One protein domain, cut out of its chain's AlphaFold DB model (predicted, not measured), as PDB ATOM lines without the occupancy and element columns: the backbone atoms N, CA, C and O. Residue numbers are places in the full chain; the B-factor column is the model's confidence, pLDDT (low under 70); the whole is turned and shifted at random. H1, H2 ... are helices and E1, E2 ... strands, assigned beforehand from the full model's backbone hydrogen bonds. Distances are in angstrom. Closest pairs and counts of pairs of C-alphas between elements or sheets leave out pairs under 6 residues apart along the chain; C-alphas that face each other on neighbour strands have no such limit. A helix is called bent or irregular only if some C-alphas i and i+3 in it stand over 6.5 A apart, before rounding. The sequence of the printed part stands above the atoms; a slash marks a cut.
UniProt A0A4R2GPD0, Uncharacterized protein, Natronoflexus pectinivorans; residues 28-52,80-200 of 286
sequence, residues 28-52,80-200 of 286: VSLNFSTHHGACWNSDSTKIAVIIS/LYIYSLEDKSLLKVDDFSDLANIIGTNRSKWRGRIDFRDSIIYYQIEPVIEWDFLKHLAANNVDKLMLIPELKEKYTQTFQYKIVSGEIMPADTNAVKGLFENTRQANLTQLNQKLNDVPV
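AT A GLANCE: This is residues 28 to 52 and 80 to 200 of the 286 residues of an uncharacterized protein of Natronoflexus pectinivorans (UniProt A0A4R2GPD0). Two four-stranded antiparallel sheets, E1 E2 E3 E4 and E5 E6 E7 E8, lie partly face to face as a sandwich, with E1 reaching away from the second sheet. At one end of the sandwich the helical hairpin of H2 and H3 extends the long axis, with H1 beside H3, while the short helices H4 and H5 pack on separate sheets, H4 near E5 and H5 near E1. The printed part has 146 residues, with five named helices and eight named strands in the order E1 E2 E3 E4 H1 E5 E6 H2 H3 E7 E8 H4 H5, and each sheet's strands lie side by side in chain order. The class is mixed, helices and strands. The whole is compact, with a radius of gyration of the C-alphas of 15.8 A and spans of 47 by 45 by 26 A.

IN THESE COORDINATES: The first sheet holds E1, residues 29 to 34, 17.3 A long, from C-alpha 29 at (30.184, -24.646, 0.868); E2, residues 46 to 52, 18.6 A; E3, residues 80 to 84; and E4, residues 89 to 95, 17.2 A. The second sheet holds E5, residues 110 to 117, 22.6 A; E6, residues 120 to 127, 23.5 A, with C-alpha 127 at (24.881, -47.550, -7.555); E7, residues 159 to 162; and E8, residues 167 to 170. The helices are H1, residues 97 to 103; H2, residues 131 to 138; H3, residues 142 to 155, 20.3 A; H4, residues 179 to 182; and H5, residues 188 to 195, ending at C-alpha 195 at (44.793, -33.891, -3.368). H3 is irregular, with C-alphas 146 and 149 7.1 A apart, and so is H4, with C-alphas 179 and 182 7.1 A apart.

HOW THE PARTS SIT: The first sheet is strongly twisted. E1 and E2 form a hairpin, with N 33 and O 52 2.8 A apart. E2 and E3 have N 49 and O 81 at 2.9 A, and in the hairpin of E3 and E4, N 82 and O 91 are 2.9 A apart. The pairing of E2 is staggered: its residues 46 to 50 pair with E3 and its residues 51 to 52 with E1. In the second sheet, only just strongly twisted with C-alphas up to 4.4 A off its best plane, the hairpin of E5 and E6 has N 113 and O 124 at 2.8 A, E6 and E7 have N 161 and O 121 at 2.8 A, and the hairpin of E7 and E8 has N 160 and O 169 at 2.8 A. The strands of the two sheets stand at 31 degrees; the closest C-alphas of E2 and E5 are those of Ala 48 and Phe 116, 6.7 A apart. H5 is on the first sheet at a height of 8.1 A, and only just over none of its strands, with 2 of its C-alphas falling on E1 and 2 on E2. H4 is on the second sheet at a height of 7.7 A, and only just over none of its strands, with 2 of its C-alphas falling on E5. H1 and H3 only graze the second sheet, with residues 99 to 103 and 151 to 155. H2 and H3 touch at Ala 138 and Leu 145, whose C-alphas are 5.1 A apart, at a shallow tilt of 22 degrees, opposite ways. H1 and H3 only just touch, with 3 pairs of C-alphas within 8 A, the closest those of Leu 99 and Leu 151 at 7.1 A. H4 and H5 are apart. Every O i to N i+4 pair is within hydrogen-bond range in H2 and H5, against 2 of 3 in H1 and 6 of 10 in H3; H4 is too short for such a pair.

THE WHOLE: The two C-alphas farthest apart are those of Asp 43 and Asn 140, 48.6 A. Residues 53 to 79 are not printed, and C-alphas 52 and 80 are 8.9 A apart across this cut between E2 and E3. Of the links that are printed whole, E1 to E2 is long. The mean pLDDT of the printed part is 92.7, and no printed residue is under 70.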
ATOM      1  N   VAL A  28      28.070 -20.430   0.009       92.06
ATOM      2  CA  VAL A  28      28.223 -21.740  -0.628       92.06
ATOM      3  C   VAL A  28      29.385 -22.473   0.026       92.06
ATOM      4  O   VAL A  28      30.459 -21.909   0.249       92.06
ATOM      5  N   SER A  29      29.166 -23.735   0.361       94.81
ATOM      6  CA  SER A  29      30.184 -24.646   0.868       94.81
ATOM      7  C   SER A  29      30.559 -25.633  -0.224       94.81
ATOM      8  O   SER A  29      29.687 -26.293  -0.784       94.81
ATOM      9  N   LEU A  30      31.853 -25.726  -0.509       96.50
ATOM     10  CA  LEU A  30      32.403 -26.756  -1.377       96.50
ATOM     11  C   LEU A  30      32.810 -27.980  -0.562       96.50
ATOM     12  O   LEU A  30      33.222 -27.843   0.594       96.50
ATOM     13  N   ASN A  31      32.715 -29.155  -1.177       95.75
ATOM     14  CA  ASN A  31      33.292 -30.393  -0.667       95.75
ATOM     15  C   ASN A  31      33.630 -31.344  -1.822       95.75
ATOM     16  O   ASN A  31      32.903 -31.367  -2.819       95.75
ATOM     17  N   PHE A  32      34.662 -32.166  -1.644       96.00
ATOM     18  CA  PHE A  32      34.947 -33.304  -2.512       96.00
ATOM     19  C   PHE A  32      35.207 -34.568  -1.684       96.00
ATOM     20  O   PHE A  32      35.518 -34.499  -0.496       96.00
ATOM     21  N   SER A  33      35.061 -35.735  -2.303       95.19
ATOM     22  CA  SER A  33      35.391 -37.012  -1.677       95.19
ATOM     23  C   SER A  33      35.874 -38.026  -2.702       95.19
ATOM     24  O   SER A  33      35.198 -38.264  -3.704       95.19
ATOM     25  N   THR A  34      36.997 -38.675  -2.406       96.62
ATOM     26  CA  THR A  34      37.487 -39.840  -3.148       96.62
ATOM     27  C   THR A  34      36.677 -41.085  -2.800       96.62
ATOM     28  O   THR A  34      36.346 -41.316  -1.630       96.62
ATOM     29  N   HIS A  35      36.413 -41.922  -3.794       95.50
ATOM     30  CA  HIS A  35      35.723 -43.196  -3.611       95.50
ATOM     31  C   HIS A  35      36.704 -44.346  -3.409       95.50
ATOM     32  O   HIS A  35      37.900 -44.229  -3.677       95.50
ATOM     33  N   HIS A  36      36.182 -45.468  -2.919       92.31
ATOM     34  CA  HIS A  36      36.932 -46.720  -2.886       92.31
ATOM     35  C   HIS A  36      37.253 -47.199  -4.306       92.31
ATOM     36  O   HIS A  36      36.577 -46.826  -5.262       92.31
ATOM     37  N   GLY A  37      38.293 -48.026  -4.423       91.25
ATOM     38  CA  GLY A  37      38.748 -48.549  -5.709       91.25
ATOM     39  C   GLY A  37      39.779 -47.674  -6.419       91.25
ATOM     40  O   GLY A  37      40.149 -48.013  -7.531       91.25
ATOM     41  N   ALA A  38      40.269 -46.589  -5.803       96.56
ATOM     42  CA  ALA A  38      41.416 -45.851  -6.336       96.56
ATOM     43  C   ALA A  38      42.620 -46.791  -6.512       96.56
ATOM     44  O   ALA A  38      42.919 -47.570  -5.604       96.56
ATOM     45  N   CYS A  39      43.307 -46.718  -7.651       97.06
ATOM     46  CA  CYS A  39      44.344 -47.678  -8.030       97.06
ATOM     47  C   CYS A  39      45.584 -46.969  -8.575       97.06
ATOM     48  O   CYS A  39      45.472 -46.031  -9.366       97.06
ATOM     49  N   TRP A  40      46.760 -47.436  -8.165       97.12
ATOM     50  CA  TRP A  40      48.038 -47.043  -8.749       97.12
ATOM     51  C   TRP A  40      48.225 -47.665 -10.127       97.12
ATOM     52  O   TRP A  40      47.787 -48.792 -10.359       97.12
ATOM     53  N   ASN A  41      48.935 -46.960 -11.003       95.69
ATOM     54  CA  ASN A  41      49.487 -47.558 -12.211       95.69
ATOM     55  C   ASN A  41      50.728 -48.428 -11.908       95.69
ATOM     56  O   ASN A  41      51.226 -48.486 -10.778       95.69
ATOM     57  N   SER A  42      51.250 -49.109 -12.934       92.38
ATOM     58  CA  SER A  42      52.346 -50.083 -12.809       92.38
ATOM     59  C   SER A  42      53.637 -49.521 -12.184       92.38
ATOM     60  O   SER A  42      54.330 -50.252 -11.475       92.38
ATOM     61  N   ASP A  43      53.951 -48.241 -12.394       93.25
ATOM     62  CA  ASP A  43      55.156 -47.578 -11.865       93.25
ATOM     63  C   ASP A  43      54.895 -46.730 -10.602       93.25
ATOM     64  O   ASP A  43      55.823 -46.165 -10.031       93.25
ATOM     65  N   SER A  44      53.646 -46.676 -10.122       94.38
ATOM     66  CA  SER A  44      53.221 -45.865  -8.971       94.38
ATOM     67  C   SER A  44      53.474 -44.352  -9.117       94.38
ATOM     68  O   SER A  44      53.632 -43.645  -8.122       94.38
ATOM     69  N   THR A  45      53.478 -43.831 -10.347       95.25
ATOM     70  CA  THR A  45      53.566 -42.385 -10.634       95.25
ATOM     71  C   THR A  45      52.200 -41.727 -10.808       95.25
ATOM     72  O   THR A  45      52.081 -40.504 -10.705       95.25
ATOM     73  N   LYS A  46      51.154 -42.521 -11.062       97.12
ATOM     74  CA  LYS A  46      49.788 -42.041 -11.291       97.12
ATOM     75  C   LYS A  46      48.767 -42.860 -10.515       97.12
ATOM     76  O   LYS A  46      48.945 -44.055 -10.280       97.12
ATOM     77  N   ILE A  47      47.664 -42.214 -10.145       97.75
ATOM     78  CA  ILE A  47      46.534 -42.856  -9.469       97.75
ATOM     79  C   ILE A  47      45.266 -42.597 -10.272       97.75
ATOM     80  O   ILE A  47      44.891 -41.446 -10.478       97.75
ATOM     81  N   ALA A  48      44.568 -43.654 -10.672       98.19
ATOM     82  CA  ALA A  48      43.206 -43.542 -11.166       98.19
ATOM     83  C   ALA A  48      42.245 -43.508  -9.970       98.19
ATOM     84  O   ALA A  48      42.312 -44.363  -9.084       98.19
ATOM     85  N   VAL A  49      41.368 -42.507  -9.911       98.06
ATOM     86  CA  VAL A  49      40.471 -42.285  -8.770       98.06
ATOM     87  C   VAL A  49      39.138 -41.697  -9.212       98.06
ATOM     88  O   VAL A  49      39.081 -40.777 -10.023       98.06
ATOM     89  N   ILE A  50      38.049 -42.190  -8.623       98.06
ATOM     90  CA  ILE A  50      36.735 -41.556  -8.736       98.06
ATOM     91  C   ILE A  50      36.608 -40.500  -7.637       98.06
ATOM     92  O   ILE A  50      36.793 -40.792  -6.450       98.06
ATOM     93  N   ILE A  51      36.263 -39.276  -8.029       97.94
ATOM     94  CA  ILE A  51      36.056 -38.146  -7.121       97.94
ATOM     95  C   ILE A  51      34.640 -37.621  -7.320       97.94
ATOM     96  O   ILE A  51      34.222 -37.327  -8.441       97.94
ATOM     97  N   SER A  52      33.906 -37.479  -6.216       97.50
ATOM     98  CA  SER A  52      32.678 -36.692  -6.200       97.50
ATOM     99  C   SER A  52      32.933 -35.301  -5.656       97.50
ATOM    100  O   SER A  52      33.549 -35.154  -4.606       97.50
ATOM    101  N   LEU A  80      35.688 -39.871 -13.051       98.38
ATOM    102  CA  LEU A  80      36.958 -40.584 -13.007       98.38
ATOM    103  C   LEU A  80      38.079 -39.614 -13.376       98.38
ATOM    104  O   LEU A  80      37.968 -38.873 -14.353       98.38
ATOM    105  N   TYR A  81      39.164 -39.646 -12.613       98.38
ATOM    106  CA  TYR A  81      40.347 -38.834 -12.847       98.38
ATOM    107  C   TYR A  81      41.619 -39.677 -12.814       98.38
ATOM    108  O   TYR A  81      41.678 -40.704 -12.136       98.38
ATOM    109  N   ILE A  82      42.653 -39.179 -13.484       97.81
ATOM    110  CA  ILE A  82      44.042 -39.600 -13.307       97.81
ATOM    111  C   ILE A  82      44.760 -38.497 -12.541       97.81
ATOM    112  O   ILE A  82      44.852 -37.369 -13.017       97.81
ATOM    113  N   TYR A  83      45.272 -38.830 -11.362       98.06
ATOM    114  CA  TYR A  83      46.150 -37.972 -10.581       98.06
ATOM    115  C   TYR A  83      47.612 -38.252 -10.936       98.06
ATOM    116  O   TYR A  83      48.058 -39.392 -10.792       98.06
ATOM    117  N   SER A  84      48.344 -37.226 -11.373       96.88
ATOM    118  CA  SER A  84      49.793 -37.271 -11.622       96.88
ATOM    119  C   SER A  84      50.551 -36.824 -10.372       96.88
ATOM    120  O   SER A  84      50.300 -35.731  -9.860       96.88
ATOM    121  N   LEU A  85      51.473 -37.651  -9.862       94.94
ATOM    122  CA  LEU A  85      52.299 -37.271  -8.708       94.94
ATOM    123  C   LEU A  85      53.341 -36.206  -9.061       94.94
ATOM    124  O   LEU A  85      53.687 -35.404  -8.198       94.94
ATOM    125  N   GLU A  86      53.836 -36.230 -10.296       94.06
ATOM    126  CA  GLU A  86      54.851 -35.305 -10.799       94.06
ATOM    127  C   GLU A  86      54.266 -33.897 -10.938       94.06
ATOM    128  O   GLU A  86      54.732 -32.957 -10.300       94.06
ATOM    129  N   ASP A  87      53.160 -33.787 -11.675       93.62
ATOM    130  CA  ASP A  87      52.530 -32.499 -11.982       93.62
ATOM    131  C   ASP A  87      51.605 -32.001 -10.866       93.62
ATOM    132  O   ASP A  87      51.084 -30.888 -10.935       93.62
ATOM    133  N   LYS A  88      51.320 -32.856  -9.873       95.31
ATOM    134  CA  LYS A  88      50.283 -32.644  -8.851       95.31
ATOM    135  C   LYS A  88      48.952 -32.183  -9.461       95.31
ATOM    136  O   LYS A  88      48.289 -31.286  -8.941       95.31
ATOM    137  N   SER A  89      48.552 -32.812 -10.561       96.44
ATOM    138  CA  SER A  89      47.382 -32.425 -11.350       96.44
ATOM    139  C   SER A  89      46.392 -33.577 -11.507       96.44
ATOM    140  O   SER A  89      46.740 -34.752 -11.353       96.44
ATOM    141  N   LEU A  90      45.137 -33.233 -11.789       97.50
ATOM    142  CA  LEU A  90      44.073 -34.165 -12.140       97.50
ATOM    143  C   LEU A  90      43.675 -33.981 -13.602       97.50
ATOM    144  O   LEU A  90      43.217 -32.913 -14.009       97.50
ATOM    145  N   LEU A  91      43.743 -35.069 -14.362       96.25
ATOM    146  CA  LEU A  91      43.130 -35.174 -15.678       96.25
ATOM    147  C   LEU A  91      41.775 -35.866 -15.543       96.25
ATOM    148  O   LEU A  91      41.706 -37.001 -15.073       96.25
ATOM    149  N   LYS A  92      40.694 -35.199 -15.956       97.25
ATOM    150  CA  LYS A  92      39.365 -35.822 -16.020       97.25
ATOM    151  C   LYS A  92      39.329 -36.826 -17.172       97.25
ATOM    152  O   LYS A  92      39.621 -36.455 -18.303       97.25
ATOM    153  N   VAL A  93      38.919 -38.053 -16.874       97.00
ATOM    154  CA  VAL A  93      38.792 -39.150 -17.839       97.00
ATOM    155  C   VAL A  93      37.347 -39.304 -18.291       97.00
ATOM    156  O   VAL A  93      37.063 -39.162 -19.471       97.00
ATOM    157  N   ASP A  94      36.432 -39.534 -17.349       97.19
ATOM    158  CA  ASP A  94      35.019 -39.801 -17.637       97.19
ATOM    159  C   ASP A  94      34.106 -39.098 -16.621       97.19
ATOM    160  O   ASP A  94      34.537 -38.757 -15.515       97.19
ATOM    161  N   ASP A  95      32.855 -38.852 -17.003       96.00
ATOM    162  CA  ASP A  95      31.866 -38.100 -16.239       96.00
ATOM    163  C   ASP A  95      30.629 -38.952 -15.915       96.00
ATOM    164  O   ASP A  95      29.981 -39.524 -16.791       96.00
ATOM    165  N   PHE A  96      30.281 -38.995 -14.629       96.50
ATOM    166  CA  PHE A  96      29.171 -39.772 -14.072       96.50
ATOM    167  C   PHE A  96      28.110 -38.872 -13.422       96.50
ATOM    168  O   PHE A  96      27.421 -39.262 -12.470       96.50
ATOM    169  N   SER A  97      28.020 -37.612 -13.859       93.06
ATOM    170  CA  SER A  97      27.113 -36.628 -13.257       93.06
ATOM    171  C   SER A  97      25.640 -36.953 -13.502       93.06
ATOM    172  O   SER A  97      24.802 -36.631 -12.659       93.06
ATOM    173  N   ASP A  98      25.323 -37.635 -14.603       93.31
ATOM    174  CA  ASP A  98      23.994 -38.185 -14.906       93.31
ATOM    175  C   ASP A  98      23.459 -39.047 -13.743       93.31
ATOM    176  O   ASP A  98      22.398 -38.757 -13.181       93.31
ATOM    177  N   LEU A  99      24.243 -40.018 -13.272       93.38
ATOM    178  CA  LEU A  99      23.904 -40.874 -12.141       93.38
ATOM    179  C   LEU A  99      24.011 -40.117 -10.808       93.38
ATOM    180  O   LEU A  99      23.153 -40.274  -9.931       93.38
ATOM    181  N   ALA A 100      24.994 -39.222 -10.655       93.50
ATOM    182  CA  ALA A 100      25.154 -38.408  -9.446       93.50
ATOM    183  C   ALA A 100      23.961 -37.480  -9.168       93.50
ATOM    184  O   ALA A 100      23.647 -37.196  -8.006       93.50
ATOM    185  N   ASN A 101      23.251 -37.042 -10.204       89.81
ATOM    186  CA  ASN A 101      22.036 -36.240 -10.069       89.81
ATOM    187  C   ASN A 101      20.841 -37.038  -9.518       89.81
ATOM    188  O   ASN A 101      19.922 -36.457  -8.920       89.81
ATOM    189  N   ILE A 102      20.878 -38.366  -9.645       89.25
ATOM    190  CA  ILE A 102      19.872 -39.279  -9.096       89.25
ATOM    191  C   ILE A 102      20.267 -39.708  -7.685       89.25
ATOM    192  O   ILE A 102      19.549 -39.415  -6.726       89.25
ATOM    193  N   ILE A 103      21.424 -40.355  -7.531       91.38
ATOM    194  CA  ILE A 103      21.799 -40.988  -6.259       91.38
ATOM    195  C   ILE A 103      22.523 -40.027  -5.309       91.38
ATOM    196  O   ILE A 103      22.496 -40.205  -4.088       91.38
ATOM    197  N   GLY A 104      23.088 -38.938  -5.825       92.31
ATOM    198  CA  GLY A 104      23.932 -38.011  -5.079       92.31
ATOM    199  C   GLY A 104      25.411 -38.388  -5.134       92.31
ATOM    200  O   GLY A 104      25.833 -39.281  -5.855       92.31
ATOM    201  N   THR A 105      26.213 -37.698  -4.337       94.69
ATOM    202  CA  THR A 105      27.685 -37.725  -4.392       94.69
ATOM    203  C   THR A 105      28.338 -38.428  -3.203       94.69
ATOM    204  O   THR A 105      29.557 -38.518  -3.120       94.69
ATOM    205  N   ASN A 106      27.541 -38.928  -2.255       93.44
ATOM    206  CA  ASN A 106      28.065 -39.616  -1.077       93.44
ATOM    207  C   ASN A 106      28.697 -40.943  -1.484       93.44
ATOM    208  O   ASN A 106      27.986 -41.806  -1.992       93.44
ATOM    209  N   ARG A 107      29.981 -41.144  -1.167       92.50
ATOM    210  CA  ARG A 107      30.734 -42.352  -1.548       92.50
ATOM    211  C   ARG A 107      30.055 -43.683  -1.216       92.50
ATOM    212  O   ARG A 107      30.188 -44.634  -1.965       92.50
ATOM    213  N   SER A 108      29.288 -43.755  -0.125       93.19
ATOM    214  CA  SER A 108      28.586 -44.978   0.299       93.19
ATOM    215  C   SER A 108      27.463 -45.416  -0.642       93.19
ATOM    216  O   SER A 108      26.957 -46.523  -0.512       93.19
ATOM    217  N   LYS A 109      27.052 -44.551  -1.573       94.12
ATOM    218  CA  LYS A 109      26.030 -44.855  -2.578       94.12
ATOM    219  C   LYS A 109      26.610 -45.403  -3.874       94.12
ATOM    220  O   LYS A 109      25.838 -45.791  -4.744       94.12
ATOM    221  N   TRP A 110      27.931 -45.423  -3.999       95.31
ATOM    222  CA  TRP A 110      28.639 -45.803  -5.209       95.31
ATOM    223  C   TRP A 110      29.480 -47.043  -4.952       95.31
ATOM    224  O   TRP A 110      30.143 -47.160  -3.919       95.31
ATOM    225  N   ARG A 111      29.473 -47.961  -5.911       95.00
ATOM    226  CA  ARG A 111      30.413 -49.070  -5.983       95.00
ATOM    227  C   ARG A 111      31.281 -48.846  -7.211       95.00
ATOM    228  O   ARG A 111      30.826 -49.015  -8.335       95.00
ATOM    229  N   GLY A 112      32.511 -48.403  -6.974       94.00
ATOM    230  CA  GLY A 112      33.521 -48.201  -8.006       94.00
ATOM    231  C   GLY A 112      34.579 -49.298  -7.957       94.00
ATOM    232  O   GLY A 112      35.017 -49.695  -6.876       94.00
ATOM    233  N   ARG A 113      34.996 -49.774  -9.127       94.75
ATOM    234  CA  ARG A 113      36.151 -50.654  -9.319       94.75
ATOM    235  C   ARG A 113      37.026 -50.043 -10.396       94.75
ATOM    236  O   ARG A 113      36.505 -49.607 -11.419       94.75
ATOM    237  N   ILE A 114      38.328 -49.989 -10.151       96.50
ATOM    238  CA  ILE A 114      39.305 -49.453 -11.095       96.50
ATOM    239  C   ILE A 114      40.506 -50.386 -11.099       96.50
ATOM    240  O   ILE A 114      40.942 -50.844 -10.042       96.50
ATOM    241  N   ASP A 115      41.034 -50.642 -12.283       95.56
ATOM    242  CA  ASP A 115      42.316 -51.289 -12.492       95.56
ATOM    243  C   ASP A 115      43.123 -50.471 -13.502       95.56
ATOM    244  O   ASP A 115      42.602 -50.065 -14.543       95.56
ATOM    245  N   PHE A 116      44.376 -50.179 -13.173       95.38
ATOM    246  CA  PHE A 116      45.226 -49.283 -13.949       95.38
ATOM    247  C   PHE A 116      46.491 -50.030 -14.365       95.38
ATOM    248  O   PHE A 116      47.430 -50.180 -13.580       95.38
ATOM    249  N   ARG A 117      46.514 -50.486 -15.622       90.31
ATOM    250  CA  ARG A 117      47.606 -51.279 -16.192       90.31
ATOM    251  C   ARG A 117      48.173 -50.593 -17.417       90.31
ATOM    252  O   ARG A 117      47.448 -50.281 -18.358       90.31
ATOM    253  N   ASP A 118      49.483 -50.399 -17.409       85.88
ATOM    254  CA  ASP A 118      50.228 -49.842 -18.533       85.88
ATOM    255  C   ASP A 118      49.634 -48.500 -18.993       85.88
ATOM    256  O   ASP A 118      49.703 -47.505 -18.272       85.88
ATOM    257  N   SER A 119      49.022 -48.475 -20.178       91.12
ATOM    258  CA  SER A 119      48.397 -47.292 -20.783       91.12
ATOM    259  C   SER A 119      46.864 -47.358 -20.799       91.12
ATOM    260  O   SER A 119      46.234 -46.622 -21.563       91.12
ATOM    261  N   ILE A 120      46.258 -48.257 -20.016       94.69
ATOM    262  CA  ILE A 120      44.815 -48.513 -20.016       94.69
ATOM    263  C   ILE A 120      44.263 -48.482 -18.588       94.69
ATOM    264  O   ILE A 120      44.834 -49.051 -17.655       94.69
ATOM    265  N   ILE A 121      43.116 -47.828 -18.425       96.50
ATOM    266  CA  ILE A 121      42.337 -47.846 -17.188       96.50
ATOM    267  C   ILE A 121      41.048 -48.594 -17.456       96.50
ATOM    268  O   ILE A 121      40.231 -48.154 -18.258       96.50
ATOM    269  N   TYR A 122      40.846 -49.691 -16.747       96.19
ATOM    270  CA  TYR A 122      39.573 -50.383 -16.720       96.19
ATOM    271  C   TYR A 122      38.783 -49.928 -15.512       96.19
ATOM    272  O   TYR A 122      39.322 -49.840 -14.406       96.19
ATOM    273  N   TYR A 123      37.503 -49.647 -15.697       96.50
ATOM    274  CA  TYR A 123      36.661 -49.204 -14.603       96.50
ATOM    275  C   TYR A 123      35.221 -49.665 -14.759       96.50
ATOM    276  O   TYR A 123      34.694 -49.836 -15.857       96.50
ATOM    277  N   GLN A 124      34.583 -49.848 -13.614       95.12
ATOM    278  CA  GLN A 124      33.162 -50.114 -13.494       95.12
ATOM    279  C   GLN A 124      32.627 -49.263 -12.350       95.12
ATOM    280  O   GLN A 124      33.244 -49.180 -11.283       95.12
ATOM    281  N   ILE A 125      31.485 -48.623 -12.568       94.81
ATOM    282  CA  ILE A 125      30.832 -47.804 -11.557       94.81
ATOM    283  C   ILE A 125      29.335 -48.085 -11.568       94.81
ATOM    284  O   ILE A 125      28.698 -48.030 -12.610       94.81
ATOM    285  N   GLU A 126      28.775 -48.390 -10.402       94.38
ATOM    286  CA  GLU A 126      27.352 -48.693 -10.256       94.38
ATOM    287  C   GLU A 126      26.805 -48.125  -8.936       94.38
ATOM    288  O   GLU A 126      27.567 -47.894  -7.983       94.38
ATOM    289  N   PRO A 127      25.491 -47.864  -8.836       95.38
ATOM    290  CA  PRO A 127      24.881 -47.550  -7.555       95.38
ATOM    291  C   PRO A 127      24.945 -48.766  -6.620       95.38
ATOM    292  O   PRO A 127      24.750 -49.906  -7.028       95.38
ATOM    293  N   VAL A 128      25.164 -48.523  -5.326       94.62
ATOM    294  CA  VAL A 128      25.048 -49.572  -4.290       94.62
ATOM    295  C   VAL A 128      23.594 -50.017  -4.118       94.62
ATOM    296  O   VAL A 128      23.326 -51.156  -3.750       94.62
ATOM    297  N   ILE A 129      22.665 -49.095  -4.356       91.94
ATOM    298  CA  ILE A 129      21.227 -49.326  -4.292       91.94
ATOM    299  C   ILE A 129      20.768 -49.987  -5.592       91.94
ATOM    300  O   ILE A 129      21.181 -49.579  -6.675       91.94
ATOM    301  N   GLU A 130      19.861 -50.951  -5.477       93.00
ATOM    302  CA  GLU A 130      19.281 -51.646  -6.623       93.00
ATOM    303  C   GLU A 130      18.500 -50.709  -7.554       93.00
ATOM    304  O   GLU A 130      17.802 -49.784  -7.124       93.00
ATOM    305  N   TRP A 131      18.576 -50.988  -8.855       93.06
ATOM    306  CA  TRP A 131      17.922 -50.193  -9.895       93.06
ATOM    307  C   TRP A 131      16.402 -50.099  -9.727       93.06
ATOM    308  O   TRP A 131      15.828 -49.040  -9.984       93.06
ATOM    309  N   ASP A 132      15.751 -51.157  -9.241       91.19
ATOM    310  CA  ASP A 132      14.301 -51.151  -9.011       91.19
ATOM    311  C   ASP A 132      13.921 -50.210  -7.861       91.19
ATOM    312  O   ASP A 132      12.952 -49.452  -7.956       91.19
ATOM    313  N   PHE A 133      14.746 -50.141  -6.814       89.38
ATOM    314  CA  PHE A 133      14.555 -49.159  -5.748       89.38
ATOM    315  C   PHE A 133      14.796 -47.727  -6.242       89.38
ATOM    316  O   PHE A 133      14.044 -46.817  -5.886       89.38
ATOM    317  N   LEU A 134      15.792 -47.502  -7.108       89.75
ATOM    318  CA  LEU A 134      15.982 -46.196  -7.752       89.75
ATOM    319  C   LEU A 134      14.763 -45.792  -8.589       89.75
ATOM    320  O   LEU A 134      14.356 -44.630  -8.544       89.75
ATOM    321  N   LYS A 135      14.139 -46.750  -9.285       89.00
ATOM    322  CA  LYS A 135      12.898 -46.541 -10.039       89.00
ATOM    323  C   LYS A 135      11.753 -46.105  -9.131       89.00
ATOM    324  O   LYS A 135      11.061 -45.139  -9.447       89.00
ATOM    325  N   HIS A 136      11.610 -46.736  -7.966       87.12
ATOM    326  CA  HIS A 136      10.634 -46.318  -6.961       87.12
ATOM    327  C   HIS A 136      10.908 -44.913  -6.408       87.12
ATOM    328  O   HIS A 136       9.981 -44.113  -6.298       87.12
ATOM    329  N   LEU A 137      12.167 -44.566  -6.117       83.69
ATOM    330  CA  LEU A 137      12.523 -43.216  -5.661       83.69
ATOM    331  C   LEU A 137      12.257 -42.138  -6.723       83.69
ATOM    332  O   LEU A 137      11.934 -40.999  -6.379       83.69
ATOM    333  N   ALA A 138      12.403 -42.485  -8.001       85.00
ATOM    334  CA  ALA A 138      12.156 -41.588  -9.121       85.00
ATOM    335  C   ALA A 138      10.680 -41.513  -9.540       85.00
ATOM    336  O   ALA A 138      10.351 -40.671 -10.367       85.00
ATOM    337  N   ALA A 139       9.778 -42.317  -8.965       82.19
ATOM    338  CA  ALA A 139       8.378 -42.404  -9.398       82.19
ATOM    339  C   ALA A 139       7.639 -41.050  -9.396       82.19
ATOM    340  O   ALA A 139       6.769 -40.816 -10.228       82.19
ATOM    341  N   ASN A 140       8.029 -40.137  -8.502       79.00
ATOM    342  CA  ASN A 140       7.438 -38.799  -8.390       79.00
ATOM    343  C   ASN A 140       8.126 -37.741  -9.277       79.00
ATOM    344  O   ASN A 140       7.830 -36.553  -9.161       79.00
ATOM    345  N   ASN A 141       9.083 -38.135 -10.120       84.06
ATOM    346  CA  ASN A 141       9.801 -37.256 -11.038       84.06
ATOM    347  C   ASN A 141       9.939 -37.947 -12.405       84.06
ATOM    348  O   ASN A 141      10.822 -38.780 -12.604       84.06
ATOM    349  N   VAL A 142       9.046 -37.586 -13.332       80.19
ATOM    350  CA  VAL A 142       8.913 -38.219 -14.655       80.19
ATOM    351  C   VAL A 142      10.235 -38.209 -15.426       80.19
ATOM    352  O   VAL A 142      10.644 -39.253 -15.930       80.19
ATOM    353  N   ASP A 143      10.949 -37.081 -15.428       80.81
ATOM    354  CA  ASP A 143      12.230 -36.941 -16.131       80.81
ATOM    355  C   ASP A 143      13.277 -37.926 -15.596       80.81
ATOM    356  O   ASP A 143      13.946 -38.623 -16.354       80.81
ATOM    357  N   LYS A 144      13.389 -38.050 -14.267       82.38
ATOM    358  CA  LYS A 144      14.311 -39.013 -13.645       82.38
ATOM    359  C   LYS A 144      13.903 -40.452 -13.908       82.38
ATOM    360  O   LYS A 144      14.775 -41.302 -14.048       82.38
ATOM    361  N   LEU A 145      12.604 -40.733 -13.938       83.31
ATOM    362  CA  LEU A 145      12.089 -42.079 -14.153       83.31
ATOM    363  C   LEU A 145      12.429 -42.594 -15.559       83.31
ATOM    364  O   LEU A 145      12.810 -43.756 -15.696       83.31
ATOM    365  N   MET A 146      12.330 -41.732 -16.575       87.31
ATOM    366  CA  MET A 146      12.619 -42.086 -17.972       87.31
ATOM    367  C   MET A 146      14.100 -42.400 -18.226       87.31
ATOM    368  O   MET A 146      14.396 -43.226 -19.080       87.31
ATOM    369  N   LEU A 147      15.019 -41.806 -17.458       89.56
ATOM    370  CA  LEU A 147      16.465 -42.011 -17.619       89.56
ATOM    371  C   LEU A 147      16.969 -43.343 -17.043       89.56
ATOM    372  O   LEU A 147      18.051 -43.805 -17.393       89.56
ATOM    373  N   ILE A 148      16.223 -43.974 -16.133       91.56
ATOM    374  CA  ILE A 148      16.721 -45.137 -15.379       91.56
ATOM    375  C   ILE A 148      17.097 -46.340 -16.260       91.56
ATOM    376  O   ILE A 148      18.141 -46.929 -15.981       91.56
ATOM    377  N   PRO A 149      16.318 -46.739 -17.286       92.88
ATOM    378  CA  PRO A 149      16.689 -47.865 -18.144       92.88
ATOM    379  C   PRO A 149      18.020 -47.649 -18.877       92.88
ATOM    380  O   PRO A 149      18.873 -48.530 -18.839       92.88
ATOM    381  N   GLU A 150      18.221 -46.463 -19.456       93.12
ATOM    382  CA  GLU A 150      19.458 -46.095 -20.158       93.12
ATOM    383  C   GLU A 150      20.656 -46.082 -19.198       93.12
ATOM    384  O   GLU A 150      21.701 -46.669 -19.472       93.12
ATOM    385  N   LEU A 151      20.484 -45.488 -18.012       94.25
ATOM    386  CA  LEU A 151      21.527 -45.479 -16.988       94.25
ATOM    387  C   LEU A 151      21.850 -46.895 -16.500       94.25
ATOM    388  O   LEU A 151      23.018 -47.211 -16.286       94.25
ATOM    389  N   LYS A 152      20.848 -47.768 -16.352       95.31
ATOM    390  CA  LYS A 152      21.067 -49.170 -15.978       95.31
ATOM    391  C   LYS A 152      21.892 -49.900 -17.036       95.31
ATOM    392  O   LYS A 152      22.822 -50.622 -16.685       95.31
ATOM    393  N   GLU A 153      21.578 -49.710 -18.314       93.88
ATOM    394  CA  GLU A 153      22.332 -50.321 -19.409       93.88
ATOM    395  C   GLU A 153      23.780 -49.820 -19.438       93.88
ATOM    396  O   GLU A 153      24.706 -50.629 -19.466       93.88
ATOM    397  N   LYS A 154      23.995 -48.505 -19.324       94.44
ATOM    398  CA  LYS A 154      25.332 -47.897 -19.286       94.44
ATOM    399  C   LYS A 154      26.164 -48.387 -18.095       94.44
ATOM    400  O   LYS A 154      27.289 -48.840 -18.269       94.44
ATOM    401  N   TYR A 155      25.621 -48.312 -16.881       94.69
ATOM    402  CA  TYR A 155      26.372 -48.532 -15.637       94.69
ATOM    403  C   TYR A 155      26.475 -49.998 -15.198       94.69
ATOM    404  O   TYR A 155      27.100 -50.296 -14.182       94.69
ATOM    405  N   THR A 156      25.906 -50.929 -15.963       91.56
ATOM    406  CA  THR A 156      26.183 -52.366 -15.795       91.56
ATOM    407  C   THR A 156      27.418 -52.819 -16.576       91.56
ATOM    408  O   THR A 156      27.962 -53.886 -16.287       91.56
ATOM    409  N   GLN A 157      27.903 -52.006 -17.518       93.12
ATOM    410  CA  GLN A 157      29.070 -52.313 -18.339       93.12
ATOM    411  C   GLN A 157      30.386 -52.007 -17.612       93.12
ATOM    412  O   GLN A 157      30.462 -51.170 -16.711       93.12
ATOM    413  N   THR A 158      31.446 -52.697 -18.035       95.12
ATOM    414  CA  THR A 158      32.828 -52.319 -17.716       95.12
ATOM    415  C   THR A 158      33.385 -51.526 -18.886       95.12
ATOM    416  O   THR A 158      33.192 -51.912 -20.037       95.12
ATOM    417  N   PHE A 159      34.094 -50.445 -18.599       96.38
ATOM    418  CA  PHE A 159      34.710 -49.585 -19.599       96.38
ATOM    419  C   PHE A 159      36.227 -49.698 -19.537       96.38
ATOM    420  O   PHE A 159      36.804 -49.997 -18.490       96.38
ATOM    421  N   GLN A 160      36.867 -49.430 -20.669       95.81
ATOM    422  CA  GLN A 160      38.298 -49.206 -20.760       95.81
ATOM    423  C   GLN A 160      38.570 -47.819 -21.338       95.81
ATOM    424  O   GLN A 160      37.937 -47.398 -22.307       95.81
ATOM    425  N   TYR A 161      39.537 -47.133 -20.748       97.25
ATOM    426  CA  TYR A 161      40.063 -45.864 -21.213       97.25
ATOM    427  C   TYR A 161      41.511 -46.043 -21.648       97.25
ATOM    428  O   TYR A 161      42.352 -46.466 -20.850       97.25
ATOM    429  N   LYS A 162      41.812 -45.712 -22.903       96.06
ATOM    430  CA  LYS A 162      43.175 -45.742 -23.443       96.06
ATOM    431  C   LYS A 162      43.810 -44.366 -23.273       96.06
ATOM    432  O   LYS A 162      43.396 -43.414 -23.922       96.06
ATOM    433  N   ILE A 163      44.854 -44.270 -22.455       94.25
ATOM    434  CA  ILE A 163      45.488 -42.989 -22.098       94.25
ATOM    435  C   ILE A 163      46.051 -42.270 -23.326       94.25
ATOM    436  O   ILE A 163      45.925 -41.056 -23.433       94.25
ATOM    437  N   VAL A 164      46.649 -43.016 -24.258       92.94
ATOM    438  CA  VAL A 164      47.301 -42.439 -25.443       92.94
ATOM    439  C   VAL A 164      46.288 -41.834 -26.419       92.94
ATOM    440  O   VAL A 164      46.530 -40.751 -26.937       92.94
ATOM    441  N   SER A 165      45.166 -42.516 -26.677       94.25
ATOM    442  CA  SER A 165      44.148 -42.025 -27.619       94.25
ATOM    443  C   SER A 165      43.079 -41.152 -26.960       94.25
ATOM    444  O   SER A 165      42.374 -40.428 -27.654       94.25
ATOM    445  N   GLY A 166      42.935 -41.215 -25.635       95.00
ATOM    446  CA  GLY A 166      41.847 -40.563 -24.912       95.00
ATOM    447  C   GLY A 166      40.478 -41.213 -25.138       95.00
ATOM    448  O   GLY A 166      39.461 -40.642 -24.751       95.00
ATOM    449  N   GLU A 167      40.430 -42.389 -25.763       95.94
ATOM    450  CA  GLU A 167      39.180 -43.066 -26.106       95.94
ATOM    451  C   GLU A 167      38.635 -43.877 -24.932       95.94
ATOM    452  O   GLU A 167      39.372 -44.610 -24.264       95.94
ATOM    453  N   ILE A 168      37.316 -43.800 -24.752       96.56
ATOM    454  CA  ILE A 168      36.542 -44.647 -23.847       96.56
ATOM    455  C   ILE A 168      35.735 -45.623 -24.693       96.56
ATOM    456  O   ILE A 168      35.037 -45.219 -25.622       96.56
ATOM    457  N   MET A 169      35.802 -46.907 -24.359       94.94
ATOM    458  CA  MET A 169      34.996 -47.939 -25.007       94.94
ATOM    459  C   MET A 169      34.572 -49.011 -24.001       94.94
ATOM    460  O   MET A 169      35.284 -49.234 -23.017       94.94
ATOM    461  N   PRO A 170      33.438 -49.696 -24.224       94.56
ATOM    462  CA  PRO A 170      33.091 -50.880 -23.452       94.56
ATOM    463  C   PRO A 170      34.208 -51.926 -23.549       94.56
ATOM    464  O   PRO A 170      34.790 -52.141 -24.615       94.56
ATOM    465  N   ALA A 171      34.527 -52.557 -22.427       91.94
ATOM    466  CA  ALA A 171      35.475 -53.657 -22.372       91.94
ATOM    467  C   ALA A 171      34.764 -54.985 -22.677       91.94
ATOM    468  O   ALA A 171      33.614 -55.185 -22.288       91.94
ATOM    469  N   ASP A 172      35.456 -55.909 -23.345       85.69
ATOM    470  CA  ASP A 172      34.944 -57.263 -23.579       85.69
ATOM    471  C   ASP A 172      34.789 -58.005 -22.241       85.69
ATOM    472  O   ASP A 172      35.755 -58.161 -21.488       85.69
ATOM    473  N   THR A 173      33.578 -58.496 -21.961       76.19
ATOM    474  CA  THR A 173      33.209 -59.246 -20.752       76.19
ATOM    475  C   THR A 173      34.161 -60.411 -20.452       76.19
ATOM    476  O   THR A 173      34.435 -60.699 -19.286       76.19
ATOM    477  N   ASN A 174      34.706 -61.070 -21.480       76.56
ATOM    478  CA  ASN A 174      35.654 -62.173 -21.300       76.56
ATOM    479  C   ASN A 174      37.053 -61.683 -20.910       76.56
ATOM    480  O   ASN A 174      37.729 -62.329 -20.108       76.56
ATOM    481  N   ALA A 175      37.470 -60.528 -21.435       73.38
ATOM    482  CA  ALA A 175      38.769 -59.924 -21.145       73.38
ATOM    483  C   ALA A 175      38.845 -59.334 -19.725       73.38
ATOM    484  O   ALA A 175      39.936 -59.173 -19.182       73.38
ATOM    485  N   VAL A 176      37.697 -59.037 -19.105       80.44
ATOM    486  CA  VAL A 176      37.619 -58.427 -17.765       80.44
ATOM    487  C   VAL A 176      37.402 -59.433 -16.628       80.44
ATOM    488  O   VAL A 176      37.313 -59.044 -15.459       80.44
ATOM    489  N   LYS A 177      37.334 -60.739 -16.920       79.75
ATOM    490  CA  LYS A 177      37.154 -61.767 -15.884       79.75
ATOM    491  C   LYS A 177      38.370 -61.801 -14.947       79.75
ATOM    492  O   LYS A 177      39.494 -62.001 -15.387       79.75
ATOM    493  N   GLY A 178      38.134 -61.602 -13.649       82.56
ATOM    494  CA  GLY A 178      39.189 -61.560 -12.623       82.56
ATOM    495  C   GLY A 178      40.035 -60.277 -12.623       82.56
ATOM    496  O   GLY A 178      40.960 -60.150 -11.824       82.56
ATOM    497  N   LEU A 179      39.717 -59.297 -13.476       85.69
ATOM    498  CA  LEU A 179      40.509 -58.075 -13.637       85.69
ATOM    499  C   LEU A 179      40.680 -57.303 -12.321       85.69
ATOM    500  O   LEU A 179      41.773 -56.848 -11.995       85.69
ATOM    501  N   PHE A 180      39.612 -57.228 -11.527       89.50
ATOM    502  CA  PHE A 180      39.575 -56.450 -10.291       89.50
ATOM    503  C   PHE A 180      40.060 -57.204  -9.037       89.50
ATOM    504  O   PHE A 180      39.990 -56.642  -7.945       89.50
ATOM    505  N   GLU A 181      40.528 -58.452  -9.156       85.00
ATOM    506  CA  GLU A 181      40.900 -59.283  -7.996       85.00
ATOM    507  C   GLU A 181      42.269 -58.915  -7.401       85.00
ATOM    508  O   GLU A 181      42.456 -59.028  -6.192       85.00
ATOM    509  N   ASN A 182      43.204 -58.409  -8.215       81.81
ATOM    510  CA  ASN A 182      44.592 -58.129  -7.814       81.81
ATOM    511  C   ASN A 182      45.017 -56.682  -8.119       81.81
ATOM    512  O   ASN A 182      46.070 -56.434  -8.708       81.81
ATOM    513  N   THR A 183      44.182 -55.710  -7.749       88.00
ATOM    514  CA  THR A 183      44.450 -54.290  -8.023       88.00
ATOM    515  C   THR A 183      45.405 -53.673  -7.001       88.00
ATOM    516  O   THR A 183      45.354 -53.959  -5.801       88.00
ATOM    517  N   ARG A 184      46.280 -52.772  -7.465       92.25
ATOM    518  CA  ARG A 184      47.198 -52.007  -6.605       92.25
ATOM    519  C   ARG A 184      46.469 -50.828  -5.970       92.25
ATOM    520  O   ARG A 184      46.643 -49.677  -6.367       92.25
ATOM    521  N   GLN A 185      45.619 -51.121  -4.993       94.62
ATOM    522  CA  GLN A 185      44.772 -50.107  -4.373       94.62
ATOM    523  C   GLN A 185      45.592 -48.998  -3.702       94.62
ATOM    524  O   GLN A 185      46.546 -49.247  -2.962       94.62
ATOM    525  N   ALA A 186      45.189 -47.755  -3.939       95.56
ATOM    526  CA  ALA A 186      45.768 -46.591  -3.296       95.56
ATOM    527  C   ALA A 186      45.145 -46.366  -1.911       95.56
ATOM    528  O   ALA A 186      43.930 -46.474  -1.714       95.56
ATOM    529  N   ASN A 187      45.976 -45.988  -0.937       95.94
ATOM    530  CA  ASN A 187      45.491 -45.588   0.377       95.94
ATOM    531  C   ASN A 187      44.757 -44.241   0.272       95.94
ATOM    532  O   ASN A 187      45.368 -43.210  -0.012       95.94
ATOM    533  N   LEU A 188      43.448 -44.236   0.539       94.75
ATOM    534  CA  LEU A 188      42.628 -43.031   0.389       94.75
ATOM    535  C   LEU A 188      43.030 -41.898   1.337       94.75
ATOM    536  O   LEU A 188      42.864 -40.736   0.981       94.75
ATOM    537  N   THR A 189      43.556 -42.188   2.527       94.81
ATOM    538  CA  THR A 189      44.009 -41.139   3.454       94.81
ATOM    539  C   THR A 189      45.208 -40.398   2.871       94.81
ATOM    540  O   THR A 189      45.196 -39.170   2.808       94.81
ATOM    541  N   GLN A 190      46.204 -41.135   2.371       95.00
ATOM    542  CA  GLN A 190      47.377 -40.550   1.715       95.00
ATOM    543  C   GLN A 190      47.000 -39.827   0.418       95.00
ATOM    544  O   GLN A 190      47.504 -38.739   0.147       95.00
ATOM    545  N   LEU A 191      46.083 -40.394  -0.372       96.19
ATOM    546  CA  LEU A 191      45.583 -39.748  -1.583       96.19
ATOM    547  C   LEU A 191      44.882 -38.423  -1.262       96.19
ATOM    548  O   LEU A 191      45.207 -37.410  -1.868       96.19
ATOM    549  N   ASN A 192      43.980 -38.395  -0.280       95.50
ATOM    550  CA  ASN A 192      43.291 -37.161   0.108       95.50
ATOM    551  C   ASN A 192      44.263 -36.080   0.603       95.50
ATOM    552  O   ASN A 192      44.041 -34.906   0.328       95.50
ATOM    553  N   GLN A 193      45.356 -36.457   1.276       94.56
ATOM    554  CA  GLN A 193      46.417 -35.509   1.629       94.56
ATOM    555  C   GLN A 193      47.095 -34.925   0.385       94.56
ATOM    556  O   GLN A 193      47.264 -33.714   0.310       94.56
ATOM    557  N   LYS A 194      47.430 -35.761  -0.606       95.25
ATOM    558  CA  LYS A 194      48.038 -35.324  -1.877       95.25
ATOM    559  C   LYS A 194      47.106 -34.428  -2.702       95.25
ATOM    560  O   LYS A 194      47.560 -33.475  -3.325       95.25
ATOM    561  N   LEU A 195      45.801 -34.695  -2.670       96.12
ATOM    562  CA  LEU A 195      44.793 -33.891  -3.368       96.12
ATOM    563  C   LEU A 195      44.621 -32.481  -2.778       96.12
ATOM    564  O   LEU A 195      44.078 -31.610  -3.454       96.12
ATOM    565  N   ASN A 196      45.107 -32.215  -1.561       92.62
ATOM    566  CA  ASN A 196      45.085 -30.860  -1.002       92.62
ATOM    567  C   ASN A 196      45.964 -29.872  -1.781       92.62
ATOM    568  O   ASN A 196      45.715 -28.678  -1.675       92.62
ATOM    569  N   ASP A 197      46.913 -30.346  -2.588       91.81
ATOM    570  CA  ASP A 197      47.748 -29.486  -3.437       91.81
ATOM    571  C   ASP A 197      47.132 -29.264  -4.831       91.81
ATOM    572  O   ASP A 197      47.556 -28.377  -5.566       91.81
ATOM    573  N   VAL A 198      46.123 -30.053  -5.218       96.56
ATOM    574  CA  VAL A 198      45.524 -29.985  -6.560       96.56
ATOM    575  C   VAL A 198      44.554 -28.810  -6.642       96.56
ATOM    576  O   VAL A 198      43.679 -28.734  -5.772       96.56
ATOM    577  N   PRO A 199      44.626 -27.939  -7.668       96.12
ATOM    578  CA  PRO A 199      43.687 -26.831  -7.829       96.12
ATOM    579  C   PRO A 199      42.227 -27.287  -7.761       96.12
ATOM    580  O   PRO A 199      41.823 -28.261  -8.401       96.12
ATOM    581  N   VAL A 200      41.405 -26.559  -7.007       96.75
ATOM    582  CA  VAL A 200      40.009 -26.931  -6.735       96.75
ATOM    583  C   VAL A 200      39.184 -26.992  -8.030       96.75
ATOM    584  O   VAL A 200      38.291 -27.832  -8.169       96.75
TER     585      VAL A 200